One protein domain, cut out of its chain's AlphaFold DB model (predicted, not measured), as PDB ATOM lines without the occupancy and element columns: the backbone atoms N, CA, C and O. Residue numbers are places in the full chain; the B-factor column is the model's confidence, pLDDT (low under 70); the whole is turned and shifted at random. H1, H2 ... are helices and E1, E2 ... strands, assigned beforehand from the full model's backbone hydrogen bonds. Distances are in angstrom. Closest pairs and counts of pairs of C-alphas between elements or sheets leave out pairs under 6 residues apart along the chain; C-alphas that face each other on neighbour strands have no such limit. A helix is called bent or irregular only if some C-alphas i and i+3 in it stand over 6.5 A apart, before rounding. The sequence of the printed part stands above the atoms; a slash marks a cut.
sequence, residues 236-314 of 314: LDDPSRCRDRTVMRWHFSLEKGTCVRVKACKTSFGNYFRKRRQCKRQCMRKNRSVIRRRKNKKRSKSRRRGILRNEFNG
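This is residues 236 to 314 of the 314 residues of the protein "Spleen trypsin inhibitor I" of Mizuhopecten yessoensis (UniProt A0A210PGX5). A bent antiparallel hairpin, E1 and E2, with the short helix H1 packed on it forms a small head, and residues 296 to 314, mostly of the long helix H2, stick out as an arm. The printed part has 79 residues, with two named strands, then two named helices, a mixed class. It is extended, with a radius of gyration of the C-alphas of 18.0 A and spans of 59 by 28 by 13 A.

Find C-alpha 246 at (53.035, -5.862, -30.123), where E1, residues 246 to 253, begins. E2 is residues 258 to 265, H1 residues 276 to 284. H2, residues 288 to 311, runs 35.2 A to C-alpha 311 at (58.002, 23.753, -70.956).

Look at N 247 and O 264, 2.8 A apart, in the hairpin E1 and E2. E1 bends by 59 degrees at residue 250, E2 by 57 degrees at 261. The closest C-alphas of E1 and H1, Trp 250 and Arg 276, are 5.9 A apart; those of E2 and H1, Cys 259 and Cys 279, 6.3 A. H1 and H2 meet only through their link; H2 is apart from E1 and E2. In H1 and H2 every O i to N i+4 pair is within hydrogen-bond range.

The printed part has no cut and no long link. Residues 239 to 240, 306 and 308 to 314 have pLDDT under 70.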
ATOM      1  N   LEU A 236      53.027   8.317 -32.793       74.75
ATOM      2  CA  LEU A 236      53.145   6.866 -32.791       74.75
ATOM      3  C   LEU A 236      54.195   6.429 -31.762       74.75
ATOM      4  O   LEU A 236      55.345   6.843 -31.853       74.75
ATOM      5  N   ASP A 237      53.811   5.551 -30.835       72.69
ATOM      6  CA  ASP A 237      54.771   4.759 -30.054       72.69
ATOM      7  C   ASP A 237      55.748   3.990 -30.966       72.69
ATOM      8  O   ASP A 237      55.328   3.416 -31.975       72.69
ATOM      9  N   ASP A 238      57.024   3.922 -30.579       74.25
ATOM     10  CA  ASP A 238      58.022   3.057 -31.218       74.25
ATOM     11  C   ASP A 238      57.736   1.584 -30.862       74.25
ATOM     12  O   ASP A 238      57.881   1.196 -29.694       74.25
ATOM     13  N   PRO A 239      57.347   0.733 -31.834       69.56
ATOM     14  CA  PRO A 239      57.021  -0.667 -31.572       69.56
ATOM     15  C   PRO A 239      58.195  -1.476 -31.009       69.56
ATOM     16  O   PRO A 239      57.967  -2.512 -30.385       69.56
ATOM     17  N   SER A 240      59.430  -1.018 -31.225       67.25
ATOM     18  CA  SER A 240      60.659  -1.677 -30.770       67.25
ATOM     19  C   SER A 240      60.906  -1.481 -29.275       67.25
ATOM     20  O   SER A 240      61.642  -2.242 -28.658       67.25
ATOM     21  N   ARG A 241      60.262  -0.478 -28.667       74.88
ATOM     22  CA  ARG A 241      60.394  -0.141 -27.242       74.88
ATOM     23  C   ARG A 241      59.248  -0.689 -26.392       74.88
ATOM     24  O   ARG A 241      59.154  -0.387 -25.201       74.88
ATOM     25  N   CYS A 242      58.351  -1.478 -26.985       75.00
ATOM     26  CA  CYS A 242      57.252  -2.084 -26.249       75.00
ATOM     27  C   CYS A 242      57.790  -3.114 -25.245       75.00
ATOM     28  O   CYS A 242      58.322  -4.147 -25.636       75.00
ATOM     29  N   ARG A 243      57.571  -2.876 -23.946       71.75
ATOM     30  CA  ARG A 243      57.805  -3.886 -22.893       71.75
ATOM     31  C   ARG A 243      56.825  -5.067 -22.980       71.75
ATOM     32  O   ARG A 243      57.092  -6.141 -22.460       71.75
ATOM     33  N   ASP A 244      55.694  -4.860 -23.653       73.19
ATOM     34  CA  ASP A 244      54.649  -5.854 -23.900       73.19
ATOM     35  C   ASP A 244      54.657  -6.356 -25.351       73.19
ATOM     36  O   ASP A 244      55.170  -5.701 -26.258       73.19
ATOM     37  N   ARG A 245      53.945  -7.464 -25.613       79.00
ATOM     38  CA  ARG A 245      53.696  -7.958 -26.981       79.00
ATOM     39  C   ARG A 245      53.085  -6.869 -27.878       79.00
ATOM     40  O   ARG A 245      52.114  -6.204 -27.498       79.00
ATOM     41  N   THR A 246      53.601  -6.746 -29.099       87.00
ATOM     42  CA  THR A 246      53.035  -5.862 -30.123       87.00
ATOM     43  C   THR A 246      51.741  -6.446 -30.696       87.00
ATOM     44  O   THR A 246      51.562  -7.657 -30.815       87.00
ATOM     45  N   VAL A 247      50.788  -5.577 -31.028       87.25
ATOM     46  CA  VAL A 247      49.484  -5.930 -31.596       87.25
ATOM     47  C   VAL A 247      49.150  -5.016 -32.769       87.25
ATOM     48  O   VAL A 247      49.552  -3.856 -32.814       87.25
ATOM     49  N   MET A 248      48.356  -5.515 -33.716       90.25
ATOM     50  CA  MET A 248      47.898  -4.700 -34.841       90.25
ATOM     51  C   MET A 248      46.776  -3.751 -34.411       90.25
ATOM     52  O   MET A 248      45.781  -4.163 -33.806       90.25
ATOM     53  N   ARG A 249      46.912  -2.469 -34.755       91.25
ATOM     54  CA  ARG A 249      45.922  -1.419 -34.488       91.25
ATOM     55  C   ARG A 249      45.675  -0.579 -35.738       91.25
ATOM     56  O   ARG A 249      46.490  -0.527 -36.655       91.25
ATOM     57  N   TRP A 250      44.520   0.070 -35.778       93.12
ATOM     58  CA  TRP A 250      44.197   1.092 -36.766       93.12
ATOM     59  C   TRP A 250      44.676   2.447 -36.266       93.12
ATOM     60  O   TRP A 250      44.339   2.832 -35.156       93.12
ATOM     61  N   HIS A 251      45.390   3.178 -37.104       92.88
ATOM     62  CA  HIS A 251      45.962   4.483 -36.806       92.88
ATOM     63  C   HIS A 251      45.531   5.489 -37.870       92.88
ATOM     64  O   HIS A 251      45.513   5.158 -39.058       92.88
ATOM     65  N   PHE A 252      45.166   6.707 -37.473       91.81
ATOM     66  CA  PHE A 252      44.868   7.764 -38.432       91.81
ATOM     67  C   PHE A 252      46.154   8.477 -38.851       91.81
ATOM     68  O   PHE A 252      46.734   9.240 -38.087       91.81
ATOM     69  N   SER A 253      46.564   8.268 -40.104       89.25
ATOM     70  CA  SER A 253      47.658   9.023 -40.710       89.25
ATOM     71  C   SER A 253      47.105  10.305 -41.322       89.25
ATOM     72  O   SER A 253      46.318  10.260 -42.274       89.25
ATOM     73  N   LEU A 254      47.549  11.451 -40.805       83.25
ATOM     74  CA  LEU A 254      47.216  12.761 -41.360       83.25
ATOM     75  C   LEU A 254      47.781  12.941 -42.777       83.25
ATOM     76  O   LEU A 254      47.126  13.530 -43.638       83.25
ATOM     77  N   GLU A 255      48.973  12.403 -43.026       84.31
ATOM     78  CA  GLU A 255      49.670  12.476 -44.310       84.31
ATOM     79  C   GLU A 255      48.902  11.748 -45.425       84.31
ATOM     80  O   GLU A 255      48.669  12.296 -46.510       84.31
ATOM     81  N   LYS A 256      48.445  10.525 -45.130       85.12
ATOM     82  CA  LYS A 256      47.624   9.718 -46.042       85.12
ATOM     83  C   LYS A 256      46.144  10.112 -45.989       85.12
ATOM     84  O   LYS A 256      45.364   9.714 -46.853       85.12
ATOM     85  N   GLY A 257      45.738  10.888 -44.982       86.56
ATOM     86  CA  GLY A 257      44.354  11.294 -44.743       86.56
ATOM     87  C   GLY A 257      43.409  10.109 -44.522       86.56
ATOM     88  O   GLY A 257      42.234  10.180 -44.884       86.56
ATOM     89  N   THR A 258      43.920   8.994 -43.997       92.00
ATOM     90  CA  THR A 258      43.180   7.731 -43.889       92.00
ATOM     91  C   THR A 258      43.643   6.898 -42.699       92.00
ATOM     92  O   THR A 258      44.735   7.087 -42.160       92.00
ATOM     93  N   CYS A 259      42.797   5.953 -42.296       92.56
ATOM     94  CA  CYS A 259      43.118   4.980 -41.261       92.56
ATOM     95  C   CYS A 259      43.925   3.821 -41.854       92.56
ATOM     96  O   CYS A 259      43.403   3.079 -42.691       92.56
ATOM     97  N   VAL A 260      45.162   3.659 -41.392       94.00
ATOM     98  CA  VAL A 260      46.118   2.616 -41.791       94.00
ATOM     99  C   VAL A 260      46.320   1.602 -40.667       94.00
ATOM    100  O   VAL A 260      46.008   1.884 -39.513       94.00
ATOM    101  N   ARG A 261      46.805   0.405 -40.996       94.38
ATOM    102  CA  ARG A 261      47.065  -0.662 -40.022       94.38
ATOM    103  C   ARG A 261      48.544  -0.633 -39.627       94.38
ATOM    104  O   ARG A 261      49.387  -0.690 -40.515       94.38
ATOM    105  N   VAL A 262      48.845  -0.551 -38.333       91.25
ATOM    106  CA  VAL A 262      50.215  -0.437 -37.794       91.25
ATOM    107  C   VAL A 262      50.433  -1.410 -36.632       91.25
ATOM    108  O   VAL A 262      49.463  -1.811 -35.979       91.25
ATOM    109  N   LYS A 263      51.691  -1.801 -36.388       89.75
ATOM    110  CA  LYS A 263      52.097  -2.492 -35.152       89.75
ATOM    111  C   LYS A 263      52.157  -1.457 -34.028       89.75
ATOM    112  O   LYS A 263      52.673  -0.369 -34.242       89.75
ATOM    113  N   ALA A 264      51.601  -1.785 -32.872       86.62
ATOM    114  CA  ALA A 264      51.569  -0.918 -31.700       86.62
ATOM    115  C   ALA A 264      51.744  -1.756 -30.432       86.62
ATOM    116  O   ALA A 264      51.472  -2.959 -30.451       86.62
ATOM    117  N   CYS A 265      52.136  -1.147 -29.319       85.12
ATOM    118  CA  CYS A 265      52.172  -1.854 -28.046       85.12
ATOM    119  C   CYS A 265      50.756  -2.282 -27.625       85.12
ATOM    120  O   CYS A 265      49.736  -1.672 -27.975       85.12
ATOM    121  N   LYS A 266      50.660  -3.345 -26.822       80.50
ATOM    122  CA  LYS A 266      49.378  -3.769 -26.236       80.50
ATOM    123  C   LYS A 266      48.708  -2.636 -25.445       80.50
ATOM    124  O   LYS A 266      47.481  -2.492 -25.512       80.50
ATOM    125  N   THR A 267      49.515  -1.840 -24.756       71.62
ATOM    126  CA  THR A 267      49.142  -0.684 -23.932       71.62
ATOM    127  C   THR A 267      48.900   0.600 -24.724       71.62
ATOM    128  O   THR A 267      48.313   1.524 -24.168       71.62
ATOM    129  N   SER A 268      49.241   0.649 -26.017       76.44
ATOM    130  CA  SER A 268      49.034   1.832 -26.856       76.44
ATOM    131  C   SER A 268      47.565   2.276 -26.876       76.44
ATOM    132  O   SER A 268      46.648   1.469 -27.116       76.44
ATOM    133  N   PHE A 269      47.347   3.574 -26.647       78.56
ATOM    134  CA  PHE A 269      46.043   4.239 -26.546       78.56
ATOM    135  C   PHE A 269      45.985   5.496 -27.431       78.56
ATOM    136  O   PHE A 269      46.949   5.852 -28.095       78.56
ATOM    137  N   GLY A 270      44.832   6.164 -27.504       85.50
ATOM    138  CA  GLY A 270      44.698   7.375 -28.319       85.50
ATOM    139  C   GLY A 270      44.515   7.067 -29.810       85.50
ATOM    140  O   GLY A 270      43.507   6.457 -30.174       85.50
ATOM    141  N   ASN A 271      45.474   7.448 -30.666       88.31
ATOM    142  CA  ASN A 271      45.444   7.250 -32.130       88.31
ATOM    143  C   ASN A 271      45.606   5.771 -32.563       88.31
ATOM    144  O   ASN A 271      46.059   5.472 -33.666       88.31
ATOM    145  N   TYR A 272      45.247   4.829 -31.692       89.44
ATOM    146  CA  TYR A 272      45.372   3.388 -31.877       89.44
ATOM    147  C   TYR A 272      44.031   2.695 -31.620       89.44
ATOM    148  O   TYR A 272      43.698   2.258 -30.515       89.44
ATOM    149  N   PHE A 273      43.241   2.545 -32.676       89.62
ATOM    150  CA  PHE A 273      41.892   1.995 -32.638       89.62
ATOM    151  C   PHE A 273      41.884   0.488 -32.901       89.62
ATOM    152  O   PHE A 273      42.569  -0.027 -33.780       89.62
ATOM    153  N   ARG A 274      41.022  -0.247 -32.194       88.38
ATOM    154  CA  ARG A 274      40.845  -1.692 -32.434       88.38
ATOM    155  C   ARG A 274      40.077  -1.987 -33.723       88.38
ATOM    156  O   ARG A 274      40.344  -2.981 -34.385       88.38
ATOM    157  N   LYS A 275      39.118  -1.130 -34.093       86.88
ATOM    158  CA  LYS A 275      38.254  -1.313 -35.272       86.88
ATOM    159  C   LYS A 275      38.440  -0.173 -36.272       86.88
ATOM    160  O   LYS A 275      38.341   0.994 -35.896       86.88
ATOM    161  N   ARG A 276      38.568  -0.498 -37.566       90.94
ATOM    162  CA  ARG A 276      38.684   0.488 -38.662       90.94
ATOM    163  C   ARG A 276      37.556   1.516 -38.632       90.94
ATOM    164  O   ARG A 276      37.801   2.713 -38.735       90.94
ATOM    165  N   ARG A 277      36.314   1.050 -38.444       88.75
ATOM    166  CA  ARG A 277      35.108   1.896 -38.389       88.75
ATOM    167  C   ARG A 277      35.199   2.964 -37.296       88.75
ATOM    168  O   ARG A 277      34.767   4.091 -37.511       88.75
ATOM    169  N   GLN A 278      35.786   2.618 -36.150       89.75
ATOM    170  CA  GLN A 278      35.972   3.544 -35.037       89.75
ATOM    171  C   GLN A 278      36.959   4.657 -35.407       89.75
ATOM    172  O   GLN A 278      36.602   5.825 -35.273       89.75
ATOM    173  N   CYS A 279      38.120   4.298 -35.967       90.88
ATOM    174  CA  CYS A 279      39.100   5.261 -36.477       90.88
ATOM    175  C   CYS A 279      38.472   6.214 -37.505       90.88
ATOM    176  O   CYS A 279      38.565   7.433 -37.375       90.88
ATOM    177  N   LYS A 280      37.742   5.675 -38.498       90.00
ATOM    178  CA  LYS A 280      37.084   6.499 -39.525       90.00
ATOM    179  C   LYS A 280      36.093   7.493 -38.908       90.00
ATOM    180  O   LYS A 280      36.112   8.676 -39.244       90.00
ATOM    181  N   ARG A 281      35.241   7.024 -37.990       87.44
ATOM    182  CA  ARG A 281      34.222   7.861 -37.342       87.44
ATOM    183  C   ARG A 281      34.846   8.978 -36.507       87.44
ATOM    184  O   ARG A 281      34.342  10.092 -36.548       87.44
ATOM    185  N   GLN A 282      35.913   8.677 -35.767       86.56
ATOM    186  CA  GLN A 282      36.536   9.625 -34.841       86.56
ATOM    187  C   GLN A 282      37.497  10.592 -35.540       86.56
ATOM    188  O   GLN A 282      37.505  11.766 -35.188       86.56
ATOM    189  N   CYS A 283      38.224  10.145 -36.569       88.50
ATOM    190  CA  CYS A 283      39.312  10.925 -37.162       88.50
ATOM    191  C   CYS A 283      39.069  11.398 -38.591       88.50
ATOM    192  O   CYS A 283      39.410  12.533 -38.920       88.50
ATOM    193  N   MET A 284      38.441  10.590 -39.447       83.00
ATOM    194  CA  MET A 284      38.203  11.009 -40.836       83.00
ATOM    195  C   MET A 284      37.065  12.028 -40.949       83.00
ATOM    196  O   MET A 284      37.148  12.932 -41.776       83.00
ATOM    197  N   ARG A 285      36.012  11.912 -40.122       76.81
ATOM    198  CA  ARG A 285      34.909  12.893 -40.115       76.81
ATOM    199  C   ARG A 285      35.368  14.251 -39.579       76.81
ATOM    200  O   ARG A 285      35.065  15.260 -40.203       76.81
ATOM    201  N   LYS A 286      36.141  14.263 -38.486       75.06
ATOM    202  CA  LYS A 286      36.643  15.495 -37.854       75.06
ATOM    203  C   LYS A 286      37.685  16.226 -38.707       75.06
ATOM    204  O   LYS A 286      37.648  17.442 -38.800       75.06
ATOM    205  N   ASN A 287      38.556  15.498 -39.406       76.00
ATOM    206  CA  ASN A 287      39.604  16.100 -40.240       76.00
ATOM    207  C   ASN A 287      39.205  16.252 -41.720       76.00
ATOM    208  O   ASN A 287      40.067  16.431 -42.583       76.00
ATOM    209  N   ARG A 288      37.909  16.167 -42.057       79.75
ATOM    210  CA  ARG A 288      37.437  16.131 -43.455       79.75
ATOM    211  C   ARG A 288      37.845  17.374 -44.251       79.75
ATOM    212  O   ARG A 288      38.249  17.245 -45.407       79.75
ATOM    213  N   SER A 289      37.774  18.555 -43.640       76.88
ATOM    214  CA  SER A 289      38.190  19.834 -44.235       76.88
ATOM    215  C   SER A 289      39.697  19.865 -44.520       76.88
ATOM    216  O   SER A 289      40.110  20.166 -45.641       76.88
ATOM    217  N   VAL A 290      40.522  19.455 -43.554       77.25
ATOM    218  CA  VAL A 290      41.990  19.381 -43.676       77.25
ATOM    219  C   VAL A 290      42.416  18.380 -44.754       77.25
ATOM    220  O   VAL A 290      43.281  18.680 -45.579       77.25
ATOM    221  N   ILE A 291      41.769  17.210 -44.804       78.31
ATOM    222  CA  ILE A 291      42.014  16.191 -45.834       78.31
ATOM    223  C   ILE A 291      41.688  16.749 -47.226       78.31
ATOM    224  O   ILE A 291      42.476  16.573 -48.157       78.31
ATOM    225  N   ARG A 292      40.551  17.445 -47.381       78.75
ATOM    226  CA  ARG A 292      40.153  18.064 -48.658       78.75
ATOM    227  C   ARG A 292      41.149  19.129 -49.111       78.75
ATOM    228  O   ARG A 292      41.632  19.051 -50.238       78.75
ATOM    229  N   ARG A 293      41.530  20.054 -48.224       77.81
ATOM    230  CA  ARG A 293      42.527  21.099 -48.519       77.81
ATOM    231  C   ARG A 293      43.863  20.502 -48.972       77.81
ATOM    232  O   ARG A 293      44.419  20.934 -49.978       77.81
ATOM    233  N   ARG A 294      44.355  19.455 -48.296       75.06
ATOM    234  CA  ARG A 294      45.599  18.767 -48.690       75.06
ATOM    235  C   ARG A 294      45.496  18.059 -50.041       75.06
ATOM    236  O   ARG A 294      46.440  18.134 -50.822       75.06
ATOM    237  N   LYS A 295      44.371  17.398 -50.338       77.31
ATOM    238  CA  LYS A 295      44.141  16.776 -51.653       77.31
ATOM    239  C   LYS A 295      44.147  17.812 -52.777       77.31
ATOM    240  O   LYS A 295      44.794  17.581 -53.795       77.31
ATOM    241  N   ASN A 296      43.511  18.963 -52.562       79.00
ATOM    242  CA  ASN A 296      43.518  20.064 -53.527       79.00
ATOM    243  C   ASN A 296      44.939  20.617 -53.722       79.00
ATOM    244  O   ASN A 296      45.396  20.705 -54.855       79.00
ATOM    245  N   LYS A 297      45.697  20.846 -52.638       78.12
ATOM    246  CA  LYS A 297      47.105  21.283 -52.717       78.12
ATOM    247  C   LYS A 297      48.000  20.278 -53.461       78.12
ATOM    248  O   LYS A 297      48.852  20.693 -54.242       78.12
ATOM    249  N   LYS A 298      47.805  18.964 -53.259       77.88
ATOM    250  CA  LYS A 298      48.515  17.914 -54.018       77.88
ATOM    251  C   LYS A 298      48.170  17.963 -55.514       77.88
ATOM    252  O   LYS A 298      49.084  17.914 -56.330       77.88
ATOM    253  N   ARG A 299      46.890  18.133 -55.875       76.12
ATOM    254  CA  ARG A 299      46.449  18.289 -57.276       76.12
ATOM    255  C   ARG A 299      47.045  19.535 -57.936       76.12
ATOM    256  O   ARG A 299      47.575  19.428 -59.035       76.12
ATOM    257  N   SER A 300      47.042  20.680 -57.254       74.50
ATOM    258  CA  SER A 300      47.638  21.921 -57.771       74.50
ATOM    259  C   SER A 300      49.154  21.806 -57.978       74.50
ATOM    260  O   SER A 300      49.663  22.264 -58.996       74.50
ATOM    261  N   LYS A 301      49.884  21.143 -57.064       78.50
ATOM    262  CA  LYS A 301      51.324  20.864 -57.240       78.50
ATOM    263  C   LYS A 301      51.602  19.902 -58.399       78.50
ATOM    264  O   LYS A 301      52.572  20.103 -59.119       78.50
ATOM    265  N   SER A 302      50.762  18.881 -58.584       75.75
ATOM    266  CA  SER A 302      50.877  17.953 -59.716       75.75
ATOM    267  C   SER A 302      50.663  18.660 -61.052       75.75
ATOM    268  O   SER A 302      51.428  18.427 -61.977       75.75
ATOM    269  N   ARG A 303      49.672  19.561 -61.136       75.25
ATOM    270  CA  ARG A 303      49.426  20.378 -62.335       75.25
ATOM    271  C   ARG A 303      50.617  21.279 -62.668       75.25
ATOM    272  O   ARG A 303      51.078  21.250 -63.795       75.25
ATOM    273  N   ARG A 304      51.178  21.994 -61.683       72.50
ATOM    274  CA  ARG A 304      52.373  22.836 -61.895       72.50
ATOM    275  C   ARG A 304      53.602  22.043 -62.348       72.50
ATOM    276  O   ARG A 304      54.319  22.501 -63.220       72.50
ATOM    277  N   ARG A 305      53.832  20.846 -61.794       70.94
ATOM    278  CA  ARG A 305      54.924  19.961 -62.245       70.94
ATOM    279  C   ARG A 305      54.711  19.410 -63.658       70.94
ATOM    280  O   ARG A 305      55.692  19.141 -64.329       70.94
ATOM    281  N   GLY A 306      53.458  19.219 -64.077       68.44
ATOM    282  CA  GLY A 306      53.126  18.844 -65.452       68.44
ATOM    283  C   GLY A 306      53.380  19.981 -66.440       68.44
ATOM    284  O   GLY A 306      53.969  19.742 -67.481       68.44
ATOM    285  N   ILE A 307      53.019  21.216 -66.074       71.25
ATOM    286  CA  ILE A 307      53.271  22.415 -66.891       71.25
ATOM    287  C   ILE A 307      54.782  22.642 -67.067       71.25
ATOM    288  O   ILE A 307      55.253  22.677 -68.193       71.25
ATOM    289  N   LEU A 308      55.553  22.632 -65.973       65.44
ATOM    290  CA  LEU A 308      57.017  22.784 -66.023       65.44
ATOM    291  C   LEU A 308      57.730  21.651 -66.783       65.44
ATOM    292  O   LEU A 308      58.810  21.858 -67.313       65.44
ATOM    293  N   ARG A 309      57.163  20.436 -66.829       63.28
ATOM    294  CA  ARG A 309      57.717  19.343 -67.653       63.28
ATOM    295  C   ARG A 309      57.441  19.526 -69.141       63.28
ATOM    296  O   ARG A 309      58.237  19.057 -69.940       63.28
ATOM    297  N   ASN A 310      56.329  20.163 -69.493       60.81
ATOM    298  CA  ASN A 310      55.986  20.442 -70.884       60.81
ATOM    299  C   ASN A 310      56.766  21.648 -71.431       60.81
ATOM    300  O   ASN A 310      57.053  21.665 -72.616       60.81
ATOM    301  N   GLU A 311      57.158  22.602 -70.580       60.31
ATOM    302  CA  GLU A 311      58.002  23.753 -70.956       60.31
ATOM    303  C   GLU A 311      59.489  23.399 -71.161       60.31
ATOM    304  O   GLU A 311      60.203  24.164 -71.789       60.31
ATOM    305  N   PHE A 312      59.970  22.263 -70.639       56.12
ATOM    306  CA  PHE A 312      61.363  21.805 -70.803       56.12
ATOM    307  C   PHE A 312      61.553  20.746 -71.908       56.12
ATOM    308  O   PHE A 312      62.686  20.383 -72.207       56.12
ATOM    309  N   ASN A 313      60.461  20.218 -72.468       53.75
ATOM    310  CA  ASN A 313      60.460  19.166 -73.496       53.75
ATOM    311  C   ASN A 313      59.890  19.646 -74.848       53.75
ATOM    312  O   ASN A 313      59.614  18.810 -75.710       53.75
ATOM    313  N   GLY A 314      59.662  20.951 -75.005       48.44
ATOM    314  CA  GLY A 314      59.320  21.612 -76.269       48.44
ATOM    315  C   GLY A 314      60.401  22.615 -76.620       48.44
ATOM    316  O   GLY A 314      60.631  22.795 -77.831       48.44
TER     317      GLY A 314